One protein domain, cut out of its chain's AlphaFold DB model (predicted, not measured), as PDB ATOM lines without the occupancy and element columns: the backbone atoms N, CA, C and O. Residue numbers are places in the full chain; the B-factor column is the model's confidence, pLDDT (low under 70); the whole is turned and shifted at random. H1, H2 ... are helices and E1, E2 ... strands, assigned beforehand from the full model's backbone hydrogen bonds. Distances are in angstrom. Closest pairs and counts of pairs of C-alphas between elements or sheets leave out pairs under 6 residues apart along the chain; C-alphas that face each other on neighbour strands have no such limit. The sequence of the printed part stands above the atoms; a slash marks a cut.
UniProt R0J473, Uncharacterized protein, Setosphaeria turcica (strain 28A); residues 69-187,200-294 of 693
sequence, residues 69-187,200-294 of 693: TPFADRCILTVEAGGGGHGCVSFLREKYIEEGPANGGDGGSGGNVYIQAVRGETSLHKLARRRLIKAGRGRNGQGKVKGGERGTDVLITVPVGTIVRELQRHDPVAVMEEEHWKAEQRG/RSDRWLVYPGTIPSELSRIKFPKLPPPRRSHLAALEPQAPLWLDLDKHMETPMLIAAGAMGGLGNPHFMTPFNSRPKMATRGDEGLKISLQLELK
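AT A GLANCE: This is residues 69 to 187 and 200 to 294 of the 693 residues of an uncharacterized protein of Setosphaeria turcica (strain 28A) (UniProt R0J473). Little regular structure: a small sandwich of two sheets face to face, E3 E1 E10 E5 E7 and E4 E2 E8, both mixed, makes one end, and unnamed stretches, among them 81 to 112, run toward the antiparallel pair E6 E9. Residues 182 to 187 stick out. The 214 residues, 83 in named elements, run E1 E2 H1 E3 E4 E5 H2 E6 H3 H4 E7 E8 H5 E9 E10: mixed class, loose, radius of gyration of the C-alphas 21.1 A, spans 68 by 45 by 29 A.

HOW THE PARTS SIT: E1, residues 74 to 80, is antiparallel to E10, residues 286 to 293; N 77 and O 289 are 2.8 A apart. In H2, residues 172 to 184, every O i to N i+4 pair is within hydrogen-bond range; in H1, residues 125 to 130, 1 of 2; in H4, residues 230 to 234, 0 of 1, beside 2 of 2 O i to N i+3 pairs.

IN THESE COORDINATES: E1 begins at C-alpha 74 (20.315, 29.633, 61.682). E5, residues 162 to 170, 22.9 A long, bends by 57 degrees at residue 167.

THE WHOLE: Residues 188 to 199 are not printed, a gap of 18.0 A. Residues 69 to 73 are among those under pLDDT 70.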
ATOM      1  N   THR A  69      29.556  36.755  66.216       42.81
ATOM      2  CA  THR A  69      30.021  35.371  66.046       42.81
ATOM      3  C   THR A  69      30.304  35.041  64.569       42.81
ATOM      4  O   THR A  69      29.400  35.213  63.746       42.81
ATOM      5  N   PRO A  70      31.487  34.491  64.198       50.97
ATOM      6  CA  PRO A  70      31.872  34.281  62.789       50.97
ATOM      7  C   PRO A  70      31.018  33.267  62.011       50.97
ATOM      8  O   PRO A  70      31.262  33.002  60.830       50.97
ATOM      9  N   PHE A  71      30.037  32.660  62.674       46.78
ATOM     10  CA  PHE A  71      29.231  31.574  62.161       46.78
ATOM     11  C   PHE A  71      27.781  31.698  62.618       46.78
ATOM     12  O   PHE A  71      27.509  31.989  63.782       46.78
ATOM     13  N   ALA A  72      26.865  31.451  61.686       53.56
ATOM     14  CA  ALA A  72      25.442  31.305  61.941       53.56
ATOM     15  C   ALA A  72      24.922  30.188  61.029       53.56
ATOM     16  O   ALA A  72      24.964  30.324  59.804       53.56
ATOM     17  N   ASP A  73      24.462  29.091  61.635       61.69
ATOM     18  CA  ASP A  73      23.718  28.031  60.942       61.69
ATOM     19  C   ASP A  73      22.261  28.413  60.728       61.69
ATOM     20  O   ASP A  73      21.665  28.030  59.733       61.69
ATOM     21  N   ARG A  74      21.690  29.149  61.686       75.50
ATOM     22  CA  ARG A  74      20.315  29.633  61.682       75.50
ATOM     23  C   ARG A  74      20.343  31.146  61.830       75.50
ATOM     24  O   ARG A  74      21.037  31.661  62.706       75.50
ATOM     25  N   CYS A  75      19.587  31.859  61.007       80.19
ATOM     26  CA  CYS A  75      19.352  33.286  61.205       80.19
ATOM     27  C   CYS A  75      17.919  33.669  60.848       80.19
ATOM     28  O   CYS A  75      17.288  33.054  59.989       80.19
ATOM     29  N   ILE A  76      17.413  34.692  61.534       87.56
ATOM     30  CA  ILE A  76      16.172  35.365  61.165       87.56
ATOM     31  C   ILE A  76      16.559  36.593  60.340       87.56
ATOM     32  O   ILE A  76      17.461  37.343  60.722       87.56
ATOM     33  N   LEU A  77      15.903  36.753  59.196       90.62
ATOM     34  CA  LEU A  77      16.154  37.788  58.208       90.62
ATOM     35  C   LEU A  77      14.818  38.403  57.784       90.62
ATOM     36  O   LEU A  77      14.013  37.742  57.134       90.62
ATOM     37  N   THR A  78      14.598  39.674  58.102       93.56
ATOM     38  CA  THR A  78      13.509  40.447  57.504       93.56
ATOM     39  C   THR A  78      13.943  40.925  56.123       93.56
ATOM     40  O   THR A  78      14.975  41.576  55.959       93.56
ATOM     41  N   VAL A  79      13.144  40.587  55.123       95.00
ATOM     42  CA  VAL A  79      13.281  40.999  53.732       95.00
ATOM     43  C   VAL A  79      12.206  42.040  53.439       95.00
ATOM     44  O   VAL A  79      11.031  41.801  53.693       95.00
ATOM     45  N   GLU A  80      12.599  43.188  52.900       95.75
ATOM     46  CA  GLU A  80      11.681  44.218  52.410       95.75
ATOM     47  C   GLU A  80      11.934  44.472  50.920       95.75
ATOM     48  O   GLU A  80      13.044  44.830  50.512       95.75
ATOM     49  N   ALA A  81      10.894  44.339  50.100       96.31
ATOM     50  CA  ALA A  81      10.927  44.817  48.727       96.31
ATOM     51  C   ALA A  81      11.029  46.352  48.669       96.31
ATOM     52  O   ALA A  81      10.727  47.075  49.625       96.31
ATOM     53  N   GLY A  82      11.446  46.870  47.517       96.44
ATOM     54  CA  GLY A  82      11.463  48.300  47.264       96.44
ATOM     55  C   GLY A  82      10.041  48.854  47.250       96.44
ATOM     56  O   GLY A  82       9.184  48.361  46.521       96.44
ATOM     57  N   GLY A  83       9.797  49.912  48.025       96.06
ATOM     58  CA  GLY A  83       8.576  50.707  47.887       96.06
ATOM     59  C   GLY A  83       8.567  51.489  46.570       96.06
ATOM     60  O   GLY A  83       9.628  51.845  46.040       96.06
ATOM     61  N   GLY A  84       7.379  51.800  46.064       95.94
ATOM     62  CA  GLY A  84       7.202  52.640  44.889       95.94
ATOM     63  C   GLY A  84       7.649  54.083  45.131       95.94
ATOM     64  O   GLY A  84       7.570  54.616  46.244       95.94
ATOM     65  N   GLY A  85       8.107  54.749  44.077       96.56
ATOM     66  CA  GLY A  85       8.270  56.198  44.055       96.56
ATOM     67  C   GLY A  85       6.915  56.903  44.096       96.56
ATOM     68  O   GLY A  85       5.907  56.375  43.631       96.56
ATOM     69  N   HIS A  86       6.865  58.108  44.653       96.56
ATOM     70  CA  HIS A  86       5.659  58.936  44.616       96.56
ATOM     71  C   HIS A  86       5.432  59.554  43.226       96.56
ATOM     72  O   HIS A  86       6.397  59.959  42.573       96.56
ATOM     73  N   GLY A  87       4.170  59.684  42.807       95.50
ATOM     74  CA  GLY A  87       3.799  60.503  41.654       95.50
ATOM     75  C   GLY A  87       4.008  61.994  41.932       95.50
ATOM     76  O   GLY A  87       3.996  62.439  43.083       95.50
ATOM     77  N   CYS A  88       4.228  62.784  40.883       95.75
ATOM     78  CA  CYS A  88       4.476  64.218  41.003       95.75
ATOM     79  C   CYS A  88       3.203  65.043  40.754       95.75
ATOM     80  O   CYS A  88       2.501  64.808  39.772       95.75
ATOM     81  N   VAL A  89       2.951  66.069  41.575       95.19
ATOM     82  CA  VAL A  89       2.033  67.162  41.213       95.19
ATOM     83  C   VAL A  89       2.862  68.294  40.620       95.19
ATOM     84  O   VAL A  89       3.592  68.979  41.338       95.19
ATOM     85  N   SER A  90       2.774  68.493  39.307       94.38
ATOM     86  CA  SER A  90       3.507  69.560  38.627       94.38
ATOM     87  C   SER A  90       2.692  70.177  37.498       94.38
ATOM     88  O   SER A  90       1.757  69.567  36.979       94.38
ATOM     89  N   PHE A  91       3.043  71.405  37.134       94.19
ATOM     90  CA  PHE A  91       2.390  72.163  36.075       94.19
ATOM     91  C   PHE A  91       3.448  72.792  35.176       94.19
ATOM     92  O   PHE A  91       4.513  73.209  35.649       94.19
ATOM     93  N   LEU A  92       3.155  72.876  33.881       93.69
ATOM     94  CA  LEU A  92       3.992  73.611  32.944       93.69
ATOM     95  C   LEU A  92       4.016  75.096  33.336       93.69
ATOM     96  O   LEU A  92       3.004  75.660  33.744       93.69
ATOM     97  N   ARG A  93       5.194  75.716  33.246       90.69
ATOM     98  CA  ARG A  93       5.401  77.139  33.523       90.69
ATOM     99  C   ARG A  93       6.286  77.705  32.428       90.69
ATOM    100  O   ARG A  93       7.469  77.374  32.362       90.69
ATOM    101  N   GLU A  94       5.701  78.537  31.582       93.25
ATOM    102  CA  GLU A  94       6.374  79.197  30.467       93.25
ATOM    103  C   GLU A  94       6.013  80.680  30.469       93.25
ATOM    104  O   GLU A  94       4.956  81.065  30.961       93.25
ATOM    105  N   LYS A  95       6.891  81.528  29.924       93.88
ATOM    106  CA  LYS A  95       6.776  82.995  30.030       93.88
ATOM    107  C   LYS A  95       5.446  83.557  29.497       93.88
ATOM    108  O   LYS A  95       5.034  84.629  29.926       93.88
ATOM    109  N   TYR A  96       4.805  82.851  28.567       92.75
ATOM    110  CA  TYR A  96       3.576  83.272  27.887       92.75
ATOM    111  C   TYR A  96       2.369  82.369  28.207       92.75
ATOM    112  O   TYR A  96       1.363  82.432  27.511       92.75
ATOM    113  N   ILE A  97       2.472  81.512  29.233       90.31
ATOM    114  CA  ILE A  97       1.398  80.613  29.671       90.31
ATOM    115  C   ILE A  97       1.215  80.775  31.182       90.31
ATOM    116  O   ILE A  97       1.951  80.183  31.972       90.31
ATOM    117  N   GLU A  98       0.225  81.577  31.576       85.50
ATOM    118  CA  GLU A  98      -0.103  81.859  32.983       85.50
ATOM    119  C   GLU A  98      -0.492  80.580  33.745       85.50
ATOM    120  O   GLU A  98      -0.000  80.306  34.840       85.50
ATOM    121  N   GLU A  99      -1.337  79.754  33.122       87.81
ATOM    122  CA  GLU A  99      -2.009  78.601  33.727       87.81
ATOM    123  C   GLU A  99      -1.672  77.299  32.972       87.81
ATOM    124  O   GLU A  99      -2.539  76.635  32.406       87.81
ATOM    125  N   GLY A 100      -0.394  76.907  32.944       89.06
ATOM    126  CA  GLY A 100       0.041  75.733  32.173       89.06
ATOM    127  C   GLY A 100      -0.583  74.391  32.618       89.06
ATOM    128  O   GLY A 100      -0.977  74.244  33.784       89.06
ATOM    129  N   PRO A 101      -0.674  73.400  31.703       92.94
ATOM    130  CA  PRO A 101      -1.267  72.083  31.960       92.94
ATOM    131  C   PRO A 101      -0.481  71.249  32.983       92.94
ATOM    132  O   PRO A 101       0.687  71.523  33.273       92.94
ATOM    133  N   ALA A 102      -1.120  70.197  33.506       94.50
ATOM    134  CA  ALA A 102      -0.471  69.208  34.365       94.50
ATOM    135  C   ALA A 102       0.710  68.534  33.643       94.50
ATOM    136  O   ALA A 102       0.590  68.109  32.496       94.50
ATOM    137  N   ASN A 103       1.864  68.437  34.309       95.12
ATOM    138  CA  ASN A 103       3.069  67.830  33.736       95.12
ATOM    139  C   ASN A 103       3.950  67.090  34.762       95.12
ATOM    140  O   ASN A 103       5.154  66.944  34.544       95.12
ATOM    141  N   GLY A 104       3.389  66.643  35.887       96.06
ATOM    142  CA  GLY A 104       4.093  65.761  36.816       96.06
ATOM    143  C   GLY A 104       4.228  64.341  36.260       96.06
ATOM    144  O   GLY A 104       3.255  63.767  35.791       96.06
ATOM    145  N   GLY A 105       5.430  63.769  36.295       96.56
ATOM    146  CA  GLY A 105       5.648  62.365  35.953       96.56
ATOM    147  C   GLY A 105       5.251  61.394  37.068       96.56
ATOM    148  O   GLY A 105       5.079  61.779  38.230       96.56
ATOM    149  N   ASP A 106       5.156  60.120  36.696       96.75
ATOM    150  CA  ASP A 106       4.893  58.995  37.597       96.75
ATOM    151  C   ASP A 106       6.107  58.648  38.464       96.75
ATOM    152  O   ASP A 106       7.248  58.935  38.105       96.75
ATOM    153  N   GLY A 107       5.881  58.001  39.605       96.81
ATOM    154  CA  GLY A 107       6.946  57.383  40.389       96.81
ATOM    155  C   GLY A 107       7.498  56.125  39.716       96.81
ATOM    156  O   GLY A 107       6.774  55.407  39.031       96.81
ATOM    157  N   GLY A 108       8.777  55.826  39.938       96.62
ATOM    158  CA  GLY A 108       9.372  54.558  39.511       96.62
ATOM    159  C   GLY A 108       8.939  53.397  40.407       96.62
ATOM    160  O   GLY A 108       8.668  53.594  41.593       96.62
ATOM    161  N   SER A 109       8.899  52.177  39.874       96.25
ATOM    162  CA  SER A 109       8.668  50.971  40.683       96.25
ATOM    163  C   SER A 109       9.841  50.686  41.628       96.25
ATOM    164  O   SER A 109      10.976  51.105  41.382       96.25
ATOM    165  N   GLY A 110       9.586  49.950  42.705       96.44
ATOM    166  CA  GLY A 110      10.628  49.463  43.604       96.44
ATOM    167  C   GLY A 110      11.583  48.451  42.962       96.44
ATOM    168  O   GLY A 110      11.309  47.880  41.902       96.44
ATOM    169  N   GLY A 111      12.706  48.216  43.639       96.75
ATOM    170  CA  GLY A 111      13.563  47.058  43.400       96.75
ATOM    171  C   GLY A 111      12.972  45.781  44.006       96.75
ATOM    172  O   GLY A 111      12.275  45.816  45.020       96.75
ATOM    173  N   ASN A 112      13.276  44.653  43.385       96.69
ATOM    174  CA  ASN A 112      12.907  43.307  43.802       96.69
ATOM    175  C   ASN A 112      13.949  42.732  44.778       96.69
ATOM    176  O   ASN A 112      15.104  43.172  44.806       96.69
ATOM    177  N   VAL A 113      13.574  41.678  45.505       96.25
ATOM    178  CA  VAL A 113      14.513  40.829  46.248       96.25
ATOM    179  C   VAL A 113      14.499  39.404  45.704       96.25
ATOM    180  O   VAL A 113      13.451  38.761  45.603       96.25
ATOM    181  N   TYR A 114      15.695  38.908  45.399       95.69
ATOM    182  CA  TYR A 114      15.957  37.569  44.885       95.69
ATOM    183  C   TYR A 114      16.798  36.738  45.863       95.69
ATOM    184  O   TYR A 114      17.553  37.296  46.661       95.69
ATOM    185  N   ILE A 115      16.746  35.409  45.747       93.62
ATOM    186  CA  ILE A 115      17.612  34.457  46.453       93.62
ATOM    187  C   ILE A 115      18.357  33.541  45.473       93.62
ATOM    188  O   ILE A 115      17.834  33.178  44.420       93.62
ATOM    189  N   GLN A 116      19.585  33.152  45.820       93.88
ATOM    190  CA  GLN A 116      20.384  32.212  45.034       93.88
ATOM    191  C   GLN A 116      21.296  31.371  45.933       93.88
ATOM    192  O   GLN A 116      22.074  31.910  46.725       93.88
ATOM    193  N   ALA A 117      21.237  30.048  45.778       88.75
ATOM    194  CA  ALA A 117      22.125  29.111  46.460       88.75
ATOM    195  C   ALA A 117      23.424  28.900  45.675       88.75
ATOM    196  O   ALA A 117      23.395  28.504  44.508       88.75
ATOM    197  N   VAL A 118      24.575  29.160  46.307       84.12
ATOM    198  CA  VAL A 118      25.889  29.255  45.648       84.12
ATOM    199  C   VAL A 118      26.926  28.364  46.344       84.12
ATOM    200  O   VAL A 118      27.150  28.482  47.546       84.12
ATOM    201  N   ARG A 119      27.636  27.520  45.572       68.81
ATOM    202  CA  ARG A 119      28.654  26.555  46.069       68.81
ATOM    203  C   ARG A 119      29.856  27.195  46.800       68.81
ATOM    204  O   ARG A 119      30.651  26.481  47.403       68.81
ATOM    205  N   GLY A 120      30.028  28.517  46.709       64.31
ATOM    206  CA  GLY A 120      31.174  29.267  47.245       64.31
ATOM    207  C   GLY A 120      30.947  29.982  48.584       64.31
ATOM    208  O   GLY A 120      31.881  30.597  49.100       64.31
ATOM    209  N   GLU A 121      29.737  29.936  49.142       67.50
ATOM    210  CA  GLU A 121      29.423  30.469  50.473       67.50
ATOM    211  C   GLU A 121      29.142  29.301  51.431       67.50
ATOM    212  O   GLU A 121      28.479  28.340  51.051       67.50
ATOM    213  N   THR A 122      29.665  29.355  52.662       61.00
ATOM    214  CA  THR A 122      29.641  28.216  53.611       61.00
ATOM    215  C   THR A 122      29.017  28.538  54.972       61.00
ATOM    216  O   THR A 122      29.092  27.721  55.885       61.00
ATOM    217  N   SER A 123      28.440  29.733  55.160       65.56
ATOM    218  CA  SER A 123      27.645  30.065  56.352       65.56
ATOM    219  C   SER A 123      26.725  31.267  56.128       65.56
ATOM    220  O   SER A 123      27.029  32.143  55.315       65.56
ATOM    221  N   LEU A 124      25.645  31.375  56.910       76.56
ATOM    222  CA  LEU A 124      24.693  32.493  56.831       76.56
ATOM    223  C   LEU A 124      25.165  33.758  57.579       76.56
ATOM    224  O   LEU A 124      24.407  34.721  57.692       76.56
ATOM    225  N   HIS A 125      26.413  33.806  58.070       71.69
ATOM    226  CA  HIS A 125      26.938  34.911  58.895       71.69
ATOM    227  C   HIS A 125      26.785  36.307  58.249       71.69
ATOM    228  O   HIS A 125      26.594  37.301  58.947       71.69
ATOM    229  N   LYS A 126      26.831  36.400  56.910       75.44
ATOM    230  CA  LYS A 126      26.602  37.643  56.142       75.44
ATOM    231  C   LYS A 126      25.174  38.173  56.275       75.44
ATOM    232  O   LYS A 126      24.972  39.383  56.314       75.44
ATOM    233  N   LEU A 127      24.199  37.272  56.339       83.94
ATOM    234  CA  LEU A 127      22.776  37.595  56.435       83.94
ATOM    235  C   LEU A 127      22.382  37.822  57.900       83.94
ATOM    236  O   LEU A 127      21.705  38.799  58.211       83.94
ATOM    237  N   ALA A 128      22.920  36.998  58.809       76.38
ATOM    238  CA  ALA A 128      22.762  37.135  60.256       76.38
ATOM    239  C   ALA A 128      23.261  38.489  60.803       76.38
ATOM    240  O   ALA A 128      22.647  39.043  61.713       76.38
ATOM    241  N   ARG A 129      24.347  39.039  60.229       74.88
ATOM    242  CA  ARG A 129      24.821  40.402  60.526       74.88
ATOM    243  C   ARG A 129      23.830  41.477  60.083       74.88
ATOM    244  O   ARG A 129      23.555  42.392  60.848       74.88
ATOM    245  N   ARG A 130      23.291  41.368  58.863       79.69
ATOM    246  CA  ARG A 130      22.417  42.399  58.278       79.69
ATOM    247  C   ARG A 130      21.056  42.475  58.968       79.69
ATOM    248  O   ARG A 130      20.605  43.584  59.230       79.69
ATOM    249  N   ARG A 131      20.438  41.328  59.295       82.56
ATOM    250  CA  ARG A 131      19.093  41.148  59.908       82.56
ATOM    251  C   ARG A 131      17.908  41.718  59.118       82.56
ATOM    252  O   ARG A 131      16.879  41.061  59.043       82.56
ATOM    253  N   LEU A 132      18.061  42.892  58.518       91.06
ATOM    254  CA  LEU A 132      17.167  43.513  57.553       91.06
ATOM    255  C   LEU A 132      17.889  43.592  56.201       91.06
ATOM    256  O   LEU A 132      19.010  44.097  56.117       91.06
ATOM    257  N   ILE A 133      17.253  43.112  55.136       93.88
ATOM    258  CA  ILE A 133      17.688  43.334  53.754       93.88
ATOM    259  C   ILE A 133      16.542  44.007  53.002       93.88
ATOM    260  O   ILE A 133      15.463  43.440  52.863       93.88
ATOM    261  N   LYS A 134      16.795  45.229  52.527       95.06
ATOM    262  CA  LYS A 134      15.818  46.088  51.858       95.06
ATOM    263  C   LYS A 134      16.274  46.383  50.430       95.06
ATOM    264  O   LYS A 134      17.408  46.826  50.243       95.06
ATOM    265  N   ALA A 135      15.413  46.158  49.441       96.75
ATOM    266  CA  ALA A 135      15.674  46.580  48.066       96.75
ATOM    267  C   ALA A 135      15.472  48.093  47.874       96.75
ATOM    268  O   ALA A 135      14.807  48.771  48.664       96.75
ATOM    269  N   GLY A 136      16.079  48.642  46.822       96.88
ATOM    270  CA  GLY A 136      16.051  50.073  46.547       96.88
ATOM    271  C   GLY A 136      14.628  50.582  46.328       96.88
ATOM    272  O   GLY A 136      13.829  49.957  45.629       96.88
ATOM    273  N   ARG A 137      14.301  51.742  46.903       97.00
ATOM    274  CA  ARG A 137      13.029  52.422  46.633       97.00
ATOM    275  C   ARG A 137      13.042  53.005  45.215       97.00
ATOM    276  O   ARG A 137      14.057  53.564  44.800       97.00
ATOM    277  N   GLY A 138      11.919  52.929  44.503       96.75
ATOM    278  CA  GLY A 138      11.731  53.686  43.264       96.75
ATOM    279  C   GLY A 138      11.810  55.195  43.512       96.75
ATOM    280  O   GLY A 138      11.392  55.691  44.565       96.75
ATOM    281  N   ARG A 139      12.373  55.951  42.564       97.50
ATOM    282  CA  ARG A 139      12.493  57.414  42.685       97.50
ATOM    283  C   ARG A 139      11.142  58.074  42.411       97.50
ATOM    284  O   ARG A 139      10.352  57.582  41.610       97.50
ATOM    285  N   ASN A 140      10.877  59.204  43.062       97.69
ATOM    286  CA  ASN A 140       9.671  59.989  42.790       97.69
ATOM    287  C   ASN A 140       9.702  60.555  41.362       97.69
ATOM    288  O   ASN A 140      10.776  60.889  40.847       97.69
ATOM    289  N   GLY A 141       8.523  60.717  40.763       96.38
ATOM    290  CA  GLY A 141       8.362  61.447  39.511       96.38
ATOM    291  C   GLY A 141       8.717  62.928  39.652       96.38
ATOM    292  O   GLY A 141       8.786  63.482  40.754       96.38
ATOM    293  N   GLN A 142       8.934  63.590  38.520       96.38
ATOM    294  CA  GLN A 142       9.338  64.994  38.436       96.38
ATOM    295  C   GLN A 142       8.498  65.748  37.396       96.38
ATOM    296  O   GLN A 142       7.903  65.153  36.497       96.38
ATOM    297  N   GLY A 143       8.467  67.079  37.494       94.00
ATOM    298  CA  GLY A 143       7.854  67.932  36.470       94.00
ATOM    299  C   GLY A 143       8.521  67.792  35.095       94.00
ATOM    300  O   GLY A 143       9.639  67.281  34.976       94.00
ATOM    301  N   LYS A 144       7.850  68.299  34.054       94.06
ATOM    302  CA  LYS A 144       8.194  68.087  32.628       94.06
ATOM    303  C   LYS A 144       8.009  66.628  32.162       94.06
ATOM    304  O   LYS A 144       8.787  66.140  31.350       94.06
ATOM    305  N   VAL A 145       6.980  65.955  32.688       94.06
ATOM    306  CA  VAL A 145       6.560  64.572  32.373       94.06
ATOM    307  C   VAL A 145       7.699  63.557  32.568       94.06
ATOM    308  O   VAL A 145       7.877  62.610  31.808       94.06
ATOM    309  N   LYS A 146       8.520  63.771  33.602       95.94
ATOM    310  CA  LYS A 146       9.682  62.929  33.895       95.94
ATOM    311  C   LYS A 146       9.318  61.850  34.906       95.94
ATOM    312  O   LYS A 146       9.209  62.130  36.100       95.94
ATOM    313  N   GLY A 147       9.134  60.628  34.414       96.75
ATOM    314  CA  GLY A 147       8.945  59.447  35.254       96.75
ATOM    315  C   GLY A 147      10.139  59.182  36.178       96.75
ATOM    316  O   GLY A 147      11.278  59.550  35.878       96.75
ATOM    317  N   GLY A 148       9.865  58.556  37.316       96.50
ATOM    318  CA  GLY A 148      10.860  58.138  38.289       96.50
ATOM    319  C   GLY A 148      11.617  56.879  37.861       96.50
ATOM    320  O   GLY A 148      11.074  55.965  37.245       96.50
ATOM    321  N   GLU A 149      12.893  56.826  38.222       97.00
ATOM    322  CA  GLU A 149      13.775  55.677  38.004       97.00
ATOM    323  C   GLU A 149      13.380  54.488  38.898       97.00
ATOM    324  O   GLU A 149      12.971  54.676  40.051       97.00
ATOM    325  N   ARG A 150      13.532  53.263  38.381       96.31
ATOM    326  CA  ARG A 150      13.276  52.028  39.134       96.31
ATOM    327  C   ARG A 150      14.297  51.853  40.266       96.31
ATOM    328  O   ARG A 150      15.472  52.176  40.107       96.31
ATOM    329  N   GLY A 151      13.848  51.328  41.402       96.00
ATOM    330  CA  GLY A 151      14.715  50.994  42.530       96.00
ATOM    331  C   GLY A 151      15.683  49.842  42.230       96.00
ATOM    332  O   GLY A 151      15.411  48.981  41.396       96.00
ATOM    333  N   THR A 152      16.825  49.817  42.919       96.81
ATOM    334  CA  THR A 152      17.865  48.792  42.729       96.81
ATOM    335  C   THR A 152      17.459  47.440  43.317       96.81
ATOM    336  O   THR A 152      17.144  47.352  44.507       96.81
ATOM    337  N   ASP A 153      17.531  46.385  42.508       96.50
ATOM    338  CA  ASP A 153      17.306  45.000  42.939       96.50
ATOM    339  C   ASP A 153      18.376  44.515  43.930       96.50
ATOM    340  O   ASP A 153      19.522  44.969  43.901       96.50
ATOM    341  N   VAL A 154      18.017  43.561  44.797       95.69
ATOM    342  CA  VAL A 154      18.943  42.949  45.764       95.69
ATOM    343  C   VAL A 154      18.942  41.427  45.651       95.69
ATOM    344  O   VAL A 154      17.895  40.784  45.631       95.69
ATOM    345  N   LEU A 155      20.145  40.852  45.626       95.06
ATOM    346  CA  LEU A 155      20.390  39.414  45.576       95.06
ATOM    347  C   LEU A 155      20.883  38.896  46.935       95.06
ATOM    348  O   LEU A 155      21.943  39.296  47.422       95.06
ATOM    349  N   ILE A 156      20.126  37.977  47.529       93.44
ATOM    350  CA  ILE A 156      20.478  37.243  48.745       93.44
ATOM    351  C   ILE A 156      21.222  35.969  48.333       93.44
ATOM    352  O   ILE A 156      20.618  35.003  47.867       93.44
ATOM    353  N   THR A 157      22.543  35.944  48.512       91.81
ATOM    354  CA  THR A 157      23.338  34.725  48.316       91.81
ATOM    355  C   THR A 157      23.354  33.877  49.586       91.81
ATOM    356  O   THR A 157      23.705  34.357  50.666       91.81
ATOM    357  N   VAL A 158      22.989  32.601  49.452       89.69
ATOM    358  CA  VAL A 158      23.014  31.600  50.532       89.69
ATOM    359  C   VAL A 158      23.911  30.411  50.157       89.69
ATOM    360  O   VAL A 158      24.130  30.159  48.969       89.69
ATOM    361  N   PRO A 159      24.442  29.657  51.135       83.94
ATOM    362  CA  PRO A 159      25.024  28.342  50.884       83.94
ATOM    363  C   PRO A 159      24.004  27.367  50.278       83.94
ATOM    364  O   PRO A 159      22.799  27.478  50.515       83.94
ATOM    365  N   VAL A 160      24.494  26.361  49.558       81.12
ATOM    366  CA  VAL A 160      23.709  25.147  49.269       81.12
ATOM    367  C   VAL A 160      23.417  24.373  50.559       81.12
ATOM    368  O   VAL A 160      24.247  24.344  51.467       81.12
ATOM    369  N   GLY A 161      22.235  23.761  50.639       77.69
ATOM    370  CA  GLY A 161      21.717  23.122  51.855       77.69
ATOM    371  C   GLY A 161      21.057  24.095  52.839       77.69
ATOM    372  O   GLY A 161      20.993  23.799  54.033       77.69
ATOM    373  N   THR A 162      20.600  25.261  52.362       84.94
ATOM    374  CA  THR A 162      19.820  26.224  53.160       84.94
ATOM    375  C   THR A 162      18.324  25.937  53.039       84.94
ATOM    376  O   THR A 162      17.753  26.071  51.959       84.94
ATOM    377  N   ILE A 163      17.672  25.626  54.155       86.44
ATOM    378  CA  ILE A 163      16.212  25.648  54.279       86.44
ATOM    379  C   ILE A 163      15.774  27.099  54.509       86.44
ATOM    380  O   ILE A 163      16.340  27.793  55.357       86.44
ATOM    381  N   VAL A 164      14.750  27.546  53.785       89.38
ATOM    382  CA  VAL A 164      14.075  28.839  53.968       89.38
ATOM    383  C   VAL A 164      12.667  28.580  54.489       89.38
ATOM    384  O   VAL A 164      11.944  27.757  53.931       89.38
ATOM    385  N   ARG A 165      12.265  29.291  55.543       87.75
ATOM    386  CA  ARG A 165      10.917  29.231  56.120       87.75
ATOM    387  C   ARG A 165      10.366  30.631  56.336       87.75
ATOM    388  O   ARG A 165      11.058  31.475  56.900       87.75
ATOM    389  N   GLU A 166       9.120  30.865  55.960       88.19
ATOM    390  CA  GLU A 166       8.371  32.052  56.366       88.19
ATOM    391  C   GLU A 166       8.052  31.988  57.868       88.19
ATOM    392  O   GLU A 166       7.652  30.946  58.383       88.19
ATOM    393  N   LEU A 167       8.256  33.099  58.575       87.44
ATOM    394  CA  LEU A 167       7.776  33.304  59.947       87.44
ATOM    395  C   LEU A 167       6.586  34.265  59.974       87.44
ATOM    396  O   LEU A 167       5.680  34.108  60.784       87.44
ATOM    397  N   GLN A 168       6.613  35.283  59.112       89.12
ATOM    398  CA  GLN A 168       5.569  36.295  58.990       89.12
ATOM    399  C   GLN A 168       5.682  36.980  57.625       89.12
ATOM    400  O   GLN A 168       6.786  37.329  57.204       89.12
ATOM    401  N   ARG A 169       4.548  37.249  56.977       89.62
ATOM    402  CA  ARG A 169       4.441  38.089  55.779       89.62
ATOM    403  C   ARG A 169       3.504  39.258  56.057       89.62
ATOM    404  O   ARG A 169       2.517  39.119  56.771       89.62
ATOM    405  N   HIS A 170       3.834  40.410  55.493       91.38
ATOM    406  CA  HIS A 170       2.997  41.598  55.470       91.38
ATOM    407  C   HIS A 170       3.020  42.151  54.044       91.38
ATOM    408  O   HIS A 170       3.983  42.804  53.630       91.38
ATOM    409  N   ASP A 171       1.977  41.817  53.286       90.56
ATOM    410  CA  ASP A 171       1.733  42.323  51.938       90.56
ATOM    411  C   ASP A 171       0.731  43.491  52.013       90.56
ATOM    412  O   ASP A 171      -0.468  43.255  52.184       90.56
ATOM    413  N   PRO A 172       1.184  44.754  51.903       88.25
ATOM    414  CA  PRO A 172       0.283  45.902  51.927       88.25
ATOM    415  C   PRO A 172      -0.593  45.988  50.666       88.25
ATOM    416  O   PRO A 172      -1.623  46.655  50.701       88.25
ATOM    417  N   VAL A 173      -0.219  45.325  49.563       87.19
ATOM    418  CA  VAL A 173      -0.996  45.317  48.315       87.19
ATOM    419  C   VAL A 173      -2.153  44.321  48.416       87.19
ATOM    420  O   VAL A 173      -3.265  44.677  48.045       87.19
ATOM    421  N   ALA A 174      -1.938  43.142  49.016       86.88
ATOM    422  CA  ALA A 174      -3.016  42.180  49.300       86.88
ATOM    423  C   ALA A 174      -4.116  42.788  50.182       86.88
ATOM    424  O   ALA A 174      -5.300  42.655  49.882       86.88
ATOM    425  N   VAL A 175      -3.731  43.523  51.233       87.50
ATOM    426  CA  VAL A 175      -4.693  44.217  52.104       87.50
ATOM    427  C   VAL A 175      -5.511  45.241  51.308       87.50
ATOM    428  O   VAL A 175      -6.725  45.306  51.476       87.50
ATOM    429  N   MET A 176      -4.887  45.984  50.387       83.12
ATOM    430  CA  MET A 176      -5.606  46.922  49.513       83.12
ATOM    431  C   MET A 176      -6.509  46.224  48.485       83.12
ATOM    432  O   MET A 176      -7.556  46.771  48.149       83.12
ATOM    433  N   GLU A 177      -6.129  45.047  47.982       86.31
ATOM    434  CA  GLU A 177      -6.954  44.230  47.075       86.31
ATOM    435  C   GLU A 177      -8.210  43.721  47.798       86.31
ATOM    436  O   GLU A 177      -9.322  43.880  47.297       86.31
ATOM    437  N   GLU A 178      -8.053  43.208  49.021       85.69
ATOM    438  CA  GLU A 178      -9.171  42.812  49.879       85.69
ATOM    439  C   GLU A 178     -10.091  43.984  50.247       85.69
ATOM    440  O   GLU A 178     -11.312  43.835  50.234       85.69
ATOM    441  N   GLU A 179      -9.533  45.142  50.609       81.94
ATOM    442  CA  GLU A 179     -10.304  46.349  50.933       81.94
ATOM    443  C   GLU A 179     -11.108  46.851  49.727       81.94
ATOM    444  O   GLU A 179     -12.274  47.210  49.886       81.94
ATOM    445  N   HIS A 180     -10.516  46.833  48.527       81.75
ATOM    446  CA  HIS A 180     -11.183  47.211  47.278       81.75
ATOM    447  C   HIS A 180     -12.357  46.270  46.976       81.75
ATOM    448  O   HIS A 180     -13.492  46.723  46.841       81.75
ATOM    449  N   TRP A 181     -12.112  44.957  47.007       82.44
ATOM    450  CA  TRP A 181     -13.131  43.928  46.787       82.44
ATOM    451  C   TRP A 181     -14.281  44.007  47.807       82.44
ATOM    452  O   TRP A 181     -15.449  43.815  47.464       82.44
ATOM    453  N   LYS A 182     -13.978  44.326  49.074       82.88
ATOM    454  CA  LYS A 182     -14.980  44.536  50.138       82.88
ATOM    455  C   LYS A 182     -15.755  45.849  49.987       82.88
ATOM    456  O   LYS A 182     -16.862  45.930  50.512       82.88
ATOM    457  N   ALA A 183     -15.203  46.859  49.313       78.12
ATOM    458  CA  ALA A 183     -15.906  48.101  48.994       78.12
ATOM    459  C   ALA A 183     -16.840  47.917  47.786       78.12
ATOM    460  O   ALA A 183     -18.006  48.293  47.860       78.12
ATOM    461  N   GLU A 184     -16.370  47.262  46.719       78.88
ATOM    462  CA  GLU A 184     -17.173  46.959  45.523       78.88
ATOM    463  C   GLU A 184     -18.432  46.139  45.858       78.88
ATOM    464  O   GLU A 184     -19.509  46.425  45.342       78.88
ATOM    465  N   GLN A 185     -18.330  45.176  46.782       79.56
ATOM    466  CA  GLN A 185     -19.465  44.351  47.222       79.56
ATOM    467  C   GLN A 185     -20.516  45.080  48.076       79.56
ATOM    468  O   GLN A 185     -21.632  44.580  48.183       79.56
ATOM    469  N   ARG A 186     -20.195  46.227  48.696       72.38
ATOM    470  CA  ARG A 186     -21.193  47.027  49.442       72.38
ATOM    471  C   ARG A 186     -22.067  47.871  48.512       72.38
ATOM    472  O   ARG A 186     -23.194  48.195  48.865       72.38
ATOM    473  N   GLY A 187     -21.562  48.183  47.317       62.69
ATOM    474  CA  GLY A 187     -22.222  49.059  46.352       62.69
ATOM    475  C   GLY A 187     -22.196  50.538  46.753       62.69
ATOM    476  O   GLY A 187     -21.875  50.903  47.882       62.69
ATOM    477  N   ARG A 200      -8.782  57.180  51.905       56.75
ATOM    478  CA  ARG A 200      -7.346  57.224  52.233       56.75
ATOM    479  C   ARG A 200      -6.659  58.468  51.654       56.75
ATOM    480  O   ARG A 200      -5.966  58.424  50.639       56.75
ATOM    481  N   SER A 201      -6.855  59.608  52.309       60.97
ATOM    482  CA  SER A 201      -6.195  60.886  52.014       60.97
ATOM    483  C   SER A 201      -4.676  60.814  52.220       60.97
ATOM    484  O   SER A 201      -3.923  61.534  51.568       60.97
ATOM    485  N   ASP A 202      -4.209  59.863  53.032       72.81
ATOM    486  CA  ASP A 202      -2.813  59.456  53.181       72.81
ATOM    487  C   ASP A 202      -2.216  58.816  51.914       72.81
ATOM    488  O   ASP A 202      -1.003  58.887  51.731       72.81
ATOM    489  N   ARG A 203      -3.024  58.241  51.007       83.12
ATOM    490  CA  ARG A 203      -2.565  57.746  49.689       83.12
ATOM    491  C   ARG A 203      -2.379  58.874  48.675       83.12
ATOM    492  O   ARG A 203      -1.687  58.682  47.672       83.12
ATOM    493  N   TRP A 204      -2.960  60.045  48.924       87.31
ATOM    494  CA  TRP A 204      -2.889  61.194  48.030       87.31
ATOM    495  C   TRP A 204      -1.714  62.128  48.356       87.31
ATOM    496  O   TRP A 204      -1.147  62.170  49.453       87.31
ATOM    497  N   LEU A 205      -1.314  62.879  47.337       89.88
ATOM    498  CA  LEU A 205      -0.351  63.967  47.389       89.88
ATOM    499  C   LEU A 205      -1.023  65.183  46.784       89.88
ATOM    500  O   LEU A 205      -1.415  65.156  45.621       89.88
ATOM    501  N   VAL A 206      -1.154  66.239  47.576       90.19
ATOM    502  CA  VAL A 206      -1.769  67.496  47.151       90.19
ATOM    503  C   VAL A 206      -0.672  68.517  46.858       90.19
ATOM    504  O   VAL A 206       0.409  68.479  47.449       90.19
ATOM    505  N   TYR A 207      -0.928  69.411  45.906       88.81
ATOM    506  CA  TYR A 207      -0.017  70.487  45.531       88.81
ATOM    507  C   TYR A 207       0.406  71.324  46.761       88.81
ATOM    508  O   TYR A 207      -0.474  71.864  47.427       88.81
ATOM    509  N   PRO A 208       1.712  71.530  47.038       83.38
ATOM    510  CA  PRO A 208       2.180  72.177  48.276       83.38
ATOM    511  C   PRO A 208       1.685  73.608  48.551       83.38
ATOM    512  O   PRO A 208       1.924  74.129  49.633       83.38
ATOM    513  N   GLY A 209       1.042  74.260  47.577       80.88
ATOM    514  CA  GLY A 209       0.448  75.592  47.718       80.88
ATOM    515  C   GLY A 209      -1.051  75.620  48.048       80.88
ATOM    516  O   GLY A 209      -1.628  76.698  47.980       80.88
ATOM    517  N   THR A 210      -1.706  74.487  48.336       82.94
ATOM    518  CA  THR A 210      -3.114  74.482  48.788       82.94
ATOM    519  C   THR A 210      -3.238  74.863  50.258       82.94
ATOM    520  O   THR A 210      -2.482  74.371  51.097       82.94
ATOM    521  N   ILE A 211      -4.238  75.676  50.587       85.69
ATOM    522  CA  ILE A 211      -4.499  76.124  51.960       85.69
ATOM    523  C   ILE A 211      -5.093  74.952  52.778       85.69
ATOM    524  O   ILE A 211      -5.886  74.181  52.234       85.69
ATOM    525  N   PRO A 212      -4.805  74.799  54.088       79.69
ATOM    526  CA  PRO A 212      -5.430  73.768  54.931       79.69
ATOM    527  C   PRO A 212      -6.972  73.751  54.917       79.69
ATOM    528  O   PRO A 212      -7.574  72.695  55.079       79.69
ATOM    529  N   SER A 213      -7.616  74.896  54.668       81.44
ATOM    530  CA  SER A 213      -9.072  75.022  54.494       81.44
ATOM    531  C   SER A 213      -9.584  74.656  53.092       81.44
ATOM    532  O   SER A 213     -10.788  74.476  52.919       81.44
ATOM    533  N   GLU A 214      -8.703  74.536  52.094       76.81
ATOM    534  CA  GLU A 214      -9.002  73.896  50.806       76.81
ATOM    535  C   GLU A 214      -8.806  72.379  50.901       76.81
ATOM    536  O   GLU A 214      -9.604  71.630  50.350       76.81
ATOM    537  N   LEU A 215      -7.776  71.921  51.623       75.56
ATOM    538  CA  LEU A 215      -7.437  70.501  51.785       75.56
ATOM    539  C   LEU A 215      -8.606  69.653  52.309       75.56
ATOM    540  O   LEU A 215      -8.828  68.560  51.798       75.56
ATOM    541  N   SER A 216      -9.400  70.174  53.249       76.00
ATOM    542  CA  SER A 216     -10.623  69.520  53.750       76.00
ATOM    543  C   SER A 216     -11.835  69.609  52.808       76.00
ATOM    544  O   SER A 216     -12.866  69.001  53.080       76.00
ATOM    545  N   ARG A 217     -11.735  70.362  51.705       79.06
ATOM    546  CA  ARG A 217     -12.784  70.542  50.683       79.06
ATOM    547  C   ARG A 217     -12.470  69.831  49.363       79.06
ATOM    548  O   ARG A 217     -13.339  69.755  48.496       79.06
ATOM    549  N   ILE A 218     -11.245  69.329  49.182       76.50
ATOM    550  CA  ILE A 218     -10.857  68.567  47.991       76.50
ATOM    551  C   ILE A 218     -11.582  67.218  48.014       76.50
ATOM    552  O   ILE A 218     -11.259  66.337  48.807       76.50
ATOM    553  N   LYS A 219     -12.538  67.041  47.097       78.19
ATOM    554  CA  LYS A 219     -13.083  65.720  46.778       78.19
ATOM    555  C   LYS A 219     -12.036  64.944  45.979       78.19
ATOM    556  O   LYS A 219     -11.716  65.319  44.849       78.19
ATOM    557  N   PHE A 220     -11.494  63.887  46.571       80.50
ATOM    558  CA  PHE A 220     -10.636  62.933  45.872       80.50
ATOM    559  C   PHE A 220     -11.503  61.952  45.063       80.50
ATOM    560  O   PHE A 220     -12.568  61.565  45.545       80.50
ATOM    561  N   PRO A 221     -11.091  61.540  43.851       80.00
ATOM    562  CA  PRO A 221     -11.776  60.472  43.130       80.00
ATOM    563  C   PRO A 221     -11.549  59.119  43.826       80.00
ATOM    564  O   PRO A 221     -10.579  58.958  44.578       80.00
ATOM    565  N   LYS A 222     -12.404  58.125  43.537       78.06
ATOM    566  CA  LYS A 222     -12.136  56.726  43.917       78.06
ATOM    567  C   LYS A 222     -10.766  56.326  43.334       78.06
ATOM    568  O   LYS A 222     -10.442  56.674  42.196       78.06
ATOM    569  N   LEU A 223      -9.916  55.701  44.155       76.56
ATOM    570  CA  LEU A 223      -8.573  55.285  43.732       76.56
ATOM    571  C   LEU A 223      -8.688  54.217  42.629       76.56
ATOM    572  O   LEU A 223      -9.618  53.415  42.680       76.56
ATOM    573  N   PRO A 224      -7.754  54.160  41.660       77.69
ATOM    574  CA  PRO A 224      -7.671  53.006  40.771       77.69
ATOM    575  C   PRO A 224      -7.366  51.739  41.589       77.69
ATOM    576  O   PRO A 224      -6.734  51.850  42.650       77.69
ATOM    577  N   PRO A 225      -7.744  50.546  41.094       81.25
ATOM    578  CA  PRO A 225      -7.448  49.298  41.781       81.25
ATOM    579  C   PRO A 225      -5.938  49.157  42.042       81.25
ATOM    580  O   PRO A 225      -5.122  49.617  41.228       81.25
ATOM    581  N   PRO A 226      -5.543  48.551  43.177       83.75
ATOM    582  CA  PRO A 226      -4.142  48.283  43.495       83.75
ATOM    583  C   PRO A 226      -3.459  47.487  42.376       83.75
ATOM    584  O   PRO A 226      -4.077  46.675  41.689       83.75
ATOM    585  N   ARG A 227      -2.167  47.753  42.157       87.25
ATOM    586  CA  ARG A 227      -1.419  47.217  41.013       87.25
ATOM    587  C   ARG A 227      -0.195  46.452  41.488       87.25
ATOM    588  O   ARG A 227       0.746  47.048  42.009       87.25
ATOM    589  N   ARG A 228      -0.162  45.149  41.225       88.56
ATOM    590  CA  ARG A 228       1.066  44.347  41.310       88.56
ATOM    591  C   ARG A 228       1.922  44.555  40.058       88.56
ATOM    592  O   ARG A 228       1.414  44.887  38.988       88.56
ATOM    593  N   SER A 229       3.234  44.358  40.179       88.19
ATOM    594  CA  SER A 229       4.095  44.258  38.994       88.19
ATOM    595  C   SER A 229       3.883  42.902  38.310       88.19
ATOM    596  O   SER A 229       3.555  41.924  38.976       88.19
ATOM    597  N   HIS A 230       4.115  42.799  36.995       87.69
ATOM    598  CA  HIS A 230       3.987  41.517  36.280       87.69
ATOM    599  C   HIS A 230       4.899  40.414  36.859       87.69
ATOM    600  O   HIS A 230       4.559  39.237  36.817       87.69
ATOM    601  N   LEU A 231       6.027  40.798  37.470       87.31
ATOM    602  CA  LEU A 231       6.949  39.870  38.126       87.31
ATOM    603  C   LEU A 231       6.381  39.260  39.417       87.31
ATOM    604  O   LEU A 231       6.853  38.202  39.812       87.31
ATOM    605  N   ALA A 232       5.353  39.849  40.038       87.25
ATOM    606  CA  ALA A 232       4.691  39.255  41.203       87.25
ATOM    607  C   ALA A 232       4.024  37.901  40.879       87.25
ATOM    608  O   ALA A 232       3.874  37.066  41.761       87.25
ATOM    609  N   ALA A 233       3.698  37.632  39.607       87.00
ATOM    610  CA  ALA A 233       3.222  36.319  39.160       87.00
ATOM    611  C   ALA A 233       4.305  35.214  39.198       87.00
ATOM    612  O   ALA A 233       3.992  34.044  38.998       87.00
ATOM    613  N   LEU A 234       5.571  35.578  39.443       87.69
ATOM    614  CA  LEU A 234       6.690  34.658  39.672       87.69
ATOM    615  C   LEU A 234       7.033  34.506  41.165       87.69
ATOM    616  O   LEU A 234       8.020  33.847  41.493       87.69
ATOM    617  N   GLU A 235       6.274  35.132  42.073       86.69
ATOM    618  CA  GLU A 235       6.472  34.950  43.511       86.69
ATOM    619  C   GLU A 235       5.942  33.586  43.981       86.69
ATOM    620  O   GLU A 235       4.860  33.157  43.571       86.69
ATOM    621  N   PRO A 236       6.658  32.902  44.889       83.06
ATOM    622  CA  PRO A 236       6.141  31.716  45.552       83.06
ATOM    623  C   PRO A 236       4.989  32.073  46.507       83.06
ATOM    624  O   PRO A 236       5.068  33.032  47.288       83.06
ATOM    625  N   GLN A 237       3.933  31.257  46.468       79.88
ATOM    626  CA  GLN A 237       2.769  31.381  47.348       79.88
ATOM    627  C   GLN A 237       3.165  31.288  48.833       79.88
ATOM    628  O   GLN A 237       4.152  30.645  49.198       79.88
ATOM    629  N   ALA A 238       2.392  31.955  49.690       81.38
ATOM    630  CA  ALA A 238       2.567  31.897  51.138       81.38
ATOM    631  C   ALA A 238       1.921  30.621  51.721       81.38
ATOM    632  O   ALA A 238       0.869  30.215  51.228       81.38
ATOM    633  N   PRO A 239       2.476  30.025  52.795       83.69
ATOM    634  CA  PRO A 239       3.729  30.388  53.460       83.69
ATOM    635  C   PRO A 239       4.959  29.828  52.725       83.69
ATOM    636  O   PRO A 239       4.994  28.657  52.349       83.69
ATOM    637  N   LEU A 240       6.010  30.637  52.569       82.19
ATOM    638  CA  LEU A 240       7.235  30.212  51.895       82.19
ATOM    639  C   LEU A 240       7.961  29.079  52.641       82.19
ATOM    640  O   LEU A 240       8.470  29.265  53.749       82.19
ATOM    641  N   TRP A 241       8.104  27.931  51.980       85.94
ATOM    642  CA  TRP A 241       8.979  26.835  52.393       85.94
ATOM    643  C   TRP A 241       9.843  26.419  51.199       85.94
ATOM    644  O   TRP A 241       9.337  25.852  50.234       85.94
ATOM    645  N   LEU A 242      11.139  26.749  51.231       85.44
ATOM    646  CA  LEU A 242      12.091  26.395  50.170       85.44
ATOM    647  C   LEU A 242      13.219  25.540  50.728       85.44
ATOM    648  O   LEU A 242      13.703  25.774  51.837       85.44
ATOM    649  N   ASP A 243      13.695  24.612  49.907       84.38
ATOM    650  CA  ASP A 243      14.799  23.729  50.249       84.38
ATOM    651  C   ASP A 243      15.913  23.825  49.198       84.38
ATOM    652  O   ASP A 243      15.797  23.323  48.078       84.38
ATOM    653  N   LEU A 244      16.982  24.552  49.527       84.19
ATOM    654  CA  LEU A 244      17.988  24.999  48.562       84.19
ATOM    655  C   LEU A 244      19.213  24.070  48.527       84.19
ATOM    656  O   LEU A 244      20.362  24.508  48.633       84.19
ATOM    657  N   ASP A 245      18.968  22.766  48.385       77.31
ATOM    658  CA  ASP A 245      20.000  21.715  48.346       77.31
ATOM    659  C   ASP A 245      20.883  21.752  47.080       77.31
ATOM    660  O   ASP A 245      22.017  21.265  47.097       77.31
ATOM    661  N   LYS A 246      20.399  22.341  45.977       77.75
ATOM    662  CA  LYS A 246      21.127  22.435  44.698       77.75
ATOM    663  C   LYS A 246      21.641  23.847  44.417       77.75
ATOM    664  O   LYS A 246      21.076  24.840  44.864       77.75
ATOM    665  N   HIS A 247      22.731  23.932  43.652       81.19
ATOM    666  CA  HIS A 247      23.237  25.213  43.161       81.19
ATOM    667  C   HIS A 247      22.267  25.781  42.123       81.19
ATOM    668  O   HIS A 247      21.829  25.057  41.234       81.19
ATOM    669  N   MET A 248      21.956  27.067  42.243       84.62
ATOM    670  CA  MET A 248      21.081  27.784  41.325       84.62
ATOM    671  C   MET A 248      21.917  28.674  40.402       84.62
ATOM    672  O   MET A 248      22.614  29.567  40.887       84.62
ATOM    673  N   GLU A 249      21.838  28.464  39.088       85.94
ATOM    674  CA  GLU A 249      22.436  29.372  38.096       85.94
ATOM    675  C   GLU A 249      21.629  30.673  37.989       85.94
ATOM    676  O   GLU A 249      22.184  31.768  38.062       85.94
ATOM    677  N   THR A 250      20.302  30.548  37.891       88.88
ATOM    678  CA  THR A 250      19.352  31.663  37.894       88.88
ATOM    679  C   THR A 250      18.854  31.961  39.316       88.88
ATOM    680  O   THR A 250      18.573  31.039  40.084       88.88
ATOM    681  N   PRO A 251      18.736  33.239  39.715       92.44
ATOM    682  CA  PRO A 251      18.212  33.606  41.026       92.44
ATOM    683  C   PRO A 251      16.673  33.554  41.045       92.44
ATOM    684  O   PRO A 251      16.013  33.999  40.108       92.44
ATOM    685  N   MET A 252      16.091  33.045  42.132       92.12
ATOM    686  CA  MET A 252      14.638  32.972  42.340       92.12
ATOM    687  C   MET A 252      14.119  34.278  42.951       92.12
ATOM    688  O   MET A 252      14.756  34.835  43.844       92.12
ATOM    689  N   LEU A 253      12.965  34.766  42.496       93.12
ATOM    690  CA  LEU A 253      12.289  35.916  43.099       93.12
ATOM    691  C   LEU A 253      11.644  35.510  44.435       93.12
ATOM    692  O   LEU A 253      10.940  34.508  44.490       93.12
ATOM    693  N   ILE A 254      11.866  36.289  45.498       93.06
ATOM    694  CA  ILE A 254      11.135  36.145  46.773       93.06
ATOM    695  C   ILE A 254      10.060  37.227  46.917       93.06
ATOM    696  O   ILE A 254       8.980  36.939  47.417       93.06
ATOM    697  N   ALA A 255      10.362  38.463  46.511       93.69
ATOM    698  CA  ALA A 255       9.447  39.595  46.638       93.69
ATOM    699  C   ALA A 255       9.687  40.618  45.518       93.69
ATOM    700  O   ALA A 255      10.812  41.101  45.340       93.69
ATOM    701  N   ALA A 256       8.648  40.965  44.762       94.88
ATOM    702  CA  ALA A 256       8.702  41.985  43.725       94.88
ATOM    703  C   ALA A 256       8.628  43.402  44.312       94.88
ATOM    704  O   ALA A 256       8.012  43.652  45.347       94.88
ATOM    705  N   GLY A 257       9.246  44.360  43.618       95.00
ATOM    706  CA  GLY A 257       9.136  45.777  43.943       95.00
ATOM    707  C   GLY A 257       7.714  46.306  43.739       95.00
ATOM    708  O   GLY A 257       7.051  45.985  42.749       95.00
ATOM    709  N   ALA A 258       7.268  47.153  44.664       94.75
ATOM    710  CA  ALA A 258       5.948  47.769  44.630       94.75
ATOM    711  C   ALA A 258       5.819  48.818  43.509       94.75
ATOM    712  O   ALA A 258       6.816  49.374  43.029       94.75
ATOM    713  N   MET A 259       4.588  49.096  43.076       94.94
ATOM    714  CA  MET A 259       4.334  49.981  41.939       94.94
ATOM    715  C   MET A 259       4.456  51.468  42.297       94.94
ATOM    716  O   MET A 259       4.178  51.915  43.411       94.94
ATOM    717  N   GLY A 260       4.913  52.254  41.322       95.00
ATOM    718  CA  GLY A 260       5.028  53.703  41.447       95.00
ATOM    719  C   GLY A 260       3.671  54.415  41.437       95.00
ATOM    720  O   GLY A 260       2.721  53.978  40.784       95.00
ATOM    721  N   GLY A 261       3.594  55.534  42.158       94.75
ATOM    722  CA  GLY A 261       2.409  56.389  42.218       94.75
ATOM    723  C   GLY A 261       2.209  57.187  40.931       94.75
ATOM    724  O   GLY A 261       3.173  57.515  40.241       94.75
ATOM    725  N   LEU A 262       0.960  57.511  40.615       94.75
ATOM    726  CA  LEU A 262       0.586  58.224  39.397       94.75
ATOM    727  C   LEU A 262       0.787  59.733  39.572       94.75
ATOM    728  O   LEU A 262       0.347  60.312  40.568       94.75
ATOM    729  N   GLY A 263       1.446  60.369  38.607       94.94
ATOM    730  CA  GLY A 263       1.564  61.819  38.502       94.94
ATOM    731  C   GLY A 263       0.230  62.483  38.158       94.94
ATOM    732  O   GLY A 263      -0.721  61.834  37.719       94.94
ATOM    733  N   ASN A 264       0.152  63.803  38.333       94.12
ATOM    734  CA  ASN A 264      -1.106  64.523  38.153       94.12
ATOM    735  C   ASN A 264      -1.762  64.460  36.746       94.12
ATOM    736  O   ASN A 264      -2.985  64.586  36.707       94.12
ATOM    737  N   PRO A 265      -1.077  64.196  35.608       94.06
ATOM    738  CA  PRO A 265      -1.745  64.039  34.311       94.06
ATOM    739  C   PRO A 265      -2.776  62.900  34.257       94.06
ATOM    740  O   PRO A 265      -3.773  63.032  33.553       94.06
ATOM    741  N   HIS A 266      -2.597  61.819  35.029       92.00
ATOM    742  CA  HIS A 266      -3.549  60.692  35.071       92.00
ATOM    743  C   HIS A 266      -4.900  61.046  35.706       92.00
ATOM    744  O   HIS A 266      -5.862  60.303  35.552       92.00
ATOM    745  N   PHE A 267      -4.985  62.180  36.407       91.12
ATOM    746  CA  PHE A 267      -6.201  62.656  37.072       91.12
ATOM    747  C   PHE A 267      -6.846  63.849  36.349       91.12
ATOM    748  O   PHE A 267      -7.692  64.537  36.921       91.12
ATOM    749  N   MET A 268      -6.439  64.122  35.102       90.75
ATOM    750  CA  MET A 268      -7.104  65.112  34.255       90.75
ATOM    751  C   MET A 268      -8.457  64.571  33.788       90.75
ATOM    752  O   MET A 268      -8.539  63.482  33.225       90.75
ATOM    753  N   THR A 269      -9.516  65.355  33.974       89.12
ATOM    754  CA  THR A 269     -10.855  65.057  33.441       89.12
ATOM    755  C   THR A 269     -11.343  66.227  32.581       89.12
ATOM    756  O   THR A 269     -10.815  67.332  32.728       89.12
ATOM    757  N   PRO A 270     -12.371  66.056  31.725       89.44
ATOM    758  CA  PRO A 270     -12.926  67.160  30.931       89.44
ATOM    759  C   PRO A 270     -13.397  68.364  31.766       89.44
ATOM    760  O   PRO A 270     -13.434  69.483  31.267       89.44
ATOM    761  N   PHE A 271     -13.728  68.136  33.042       87.88
ATOM    762  CA  PHE A 271     -14.165  69.159  33.997       87.88
ATOM    763  C   PHE A 271     -13.029  69.673  34.903       87.88
ATOM    764  O   PHE A 271     -13.202  70.669  35.601       87.88
ATOM    765  N   ASN A 272     -11.873  69.000  34.924       86.75
ATOM    766  CA  ASN A 272     -10.710  69.358  35.734       86.75
ATOM    767  C   ASN A 272      -9.407  69.046  34.981       86.75
ATOM    768  O   ASN A 272      -8.742  68.038  35.221       86.75
ATOM    769  N   SER A 273      -9.018  69.952  34.085       85.44
ATOM    770  CA  SER A 273      -7.789  69.847  33.284       85.44
ATOM    771  C   SER A 273      -6.503  70.154  34.068       85.44
ATOM    772  O   SER A 273      -5.406  70.046  33.521       85.44
ATOM    773  N   ARG A 274      -6.605  70.593  35.335       90.56
ATOM    774  CA  ARG A 274      -5.461  71.009  36.173       90.56
ATOM    775  C   ARG A 274      -5.536  70.407  37.588       90.56
ATOM    776  O   ARG A 274      -5.537  71.145  38.577       90.56
ATOM    777  N   PRO A 275      -5.555  69.065  37.713       91.56
ATOM    778  CA  PRO A 275      -5.593  68.381  39.001       91.56
ATOM    779  C   PRO A 275      -4.396  68.769  39.876       91.56
ATOM    780  O   PRO A 275      -3.229  68.545  39.538       91.56
ATOM    781  N   LYS A 276      -4.697  69.316  41.058       91.12
ATOM    782  CA  LYS A 276      -3.733  69.630  42.126       91.12
ATOM    783  C   LYS A 276      -3.379  68.394  42.977       91.12
ATOM    784  O   LYS A 276      -2.986  68.554  44.129       91.12
ATOM    785  N   MET A 277      -3.536  67.181  42.436       90.75
ATOM    786  CA  MET A 277      -3.380  65.911  43.154       90.75
ATOM    787  C   MET A 277      -2.637  64.841  42.336       90.75
ATOM    788  O   MET A 277      -2.726  64.824  41.111       90.75
ATOM    789  N   ALA A 278      -1.913  63.960  43.026       93.38
ATOM    790  CA  ALA A 278      -1.200  62.782  42.516       93.38
ATOM    791  C   ALA A 278      -1.260  61.662  43.577       93.38
ATOM    792  O   ALA A 278      -1.585  61.948  44.731       93.38
ATOM    793  N   THR A 279      -0.923  60.411  43.249       93.25
ATOM    794  CA  THR A 279      -0.895  59.322  44.249       93.25
ATOM    795  C   THR A 279       0.513  58.998  44.747       93.25
ATOM    796  O   THR A 279       1.525  59.153  44.052       93.25
ATOM    797  N   ARG A 280       0.598  58.530  45.995       93.12
ATOM    798  CA  ARG A 280       1.806  57.907  46.542       93.12
ATOM    799  C   ARG A 280       1.995  56.529  45.901       93.12
ATOM    800  O   ARG A 280       1.015  55.837  45.652       93.12
ATOM    801  N   GLY A 281       3.247  56.143  45.646       92.75
ATOM    802  CA  GLY A 281       3.569  54.764  45.279       92.75
ATOM    803  C   GLY A 281       3.311  53.805  46.433       92.75
ATOM    804  O   GLY A 281       3.308  54.221  47.594       92.75
ATOM    805  N   ASP A 282       3.084  52.544  46.085       92.50
ATOM    806  CA  ASP A 282       2.702  51.488  47.016       92.50
ATOM    807  C   ASP A 282       3.878  51.088  47.933       92.50
ATOM    808  O   ASP A 282       5.055  51.269  47.591       92.50
ATOM    809  N   GLU A 283       3.581  50.558  49.122       92.44
ATOM    810  CA  GLU A 283       4.619  50.054  50.030       92.44
ATOM    811  C   GLU A 283       5.138  48.675  49.595       92.44
ATOM    812  O   GLU A 283       4.428  47.886  48.978       92.44
ATOM    813  N   GLY A 284       6.408  48.393  49.899       92.31
ATOM    814  CA  GLY A 284       7.052  47.129  49.546       92.31
ATOM    815  C   GLY A 284       6.607  45.974  50.443       92.31
ATOM    816  O   GLY A 284       6.572  46.125  51.665       92.31
ATOM    817  N   LEU A 285       6.346  44.814  49.829       93.00
ATOM    818  CA  LEU A 285       6.135  43.527  50.497       93.00
ATOM    819  C   LEU A 285       7.235  43.253  51.537       93.00
ATOM    820  O   LEU A 285       8.427  43.391  51.241       93.00
ATOM    821  N   LYS A 286       6.835  42.847  52.747       94.56
ATOM    822  CA  LYS A 286       7.748  42.518  53.851       94.56
ATOM    823  C   LYS A 286       7.586  41.061  54.260       94.56
ATOM    824  O   LYS A 286       6.468  40.611  54.501       94.56
ATOM    825  N   ILE A 287       8.693  40.332  54.380       93.31
ATOM    826  CA  ILE A 287       8.699  38.918  54.769       93.31
ATOM    827  C   ILE A 287       9.805  38.673  55.796       93.31
ATOM    828  O   ILE A 287      10.981  38.898  55.521       93.31
ATOM    829  N   SER A 288       9.448  38.187  56.981       92.94
ATOM    830  CA  SER A 288      10.403  37.680  57.967       92.94
ATOM    831  C   SER A 288      10.657  36.200  57.703       92.94
ATOM    832  O   SER A 288       9.748  35.379  57.825       92.94
ATOM    833  N   LEU A 289      11.894  35.864  57.345       91.81
ATOM    834  CA  LEU A 289      12.339  34.515  57.009       91.81
ATOM    835  C   LEU A 289      13.242  33.942  58.105       91.81
ATOM    836  O   LEU A 289      14.134  34.625  58.605       91.81
ATOM    837  N   GLN A 290      13.074  32.661  58.423       89.62
ATOM    838  CA  GLN A 290      14.099  31.840  59.060       89.62
ATOM    839  C   GLN A 290      14.888  31.104  57.975       89.62
ATOM    840  O   GLN A 290      14.325  30.343  57.192       89.62
ATOM    841  N   LEU A 291      16.201  31.303  57.972       87.19
ATOM    842  CA  LEU A 291      17.158  30.540  57.175       87.19
ATOM    843  C   LEU A 291      17.878  29.547  58.092       87.19
ATOM    844  O   LEU A 291      18.254  29.922  59.205       87.19
ATOM    845  N   GLU A 292      18.078  28.305  57.645       83.06
ATOM    846  CA  GLU A 292      18.719  27.246  58.438       83.06
ATOM    847  C   GLU A 292      19.548  26.279  57.575       83.06
ATOM    848  O   GLU A 292      19.053  25.736  56.590       83.06
ATOM    849  N   LEU A 293      20.817  26.063  57.930       77.06
ATOM    850  CA  LEU A 293      21.749  25.187  57.211       77.06
ATOM    851  C   LEU A 293      21.664  23.735  57.690       77.06
ATOM    852  O   LEU A 293      21.915  23.440  58.859       77.06
ATOM    853  N   LYS A 294      21.404  22.818  56.753       65.69
ATOM    854  CA  LYS A 294      21.383  21.365  56.995       65.69
ATOM    855  C   LYS A 294      22.755  20.783  57.350       65.69
ATOM    856  O   LYS A 294      22.842  19.891  58.189       65.69
TER     857      LYS A 294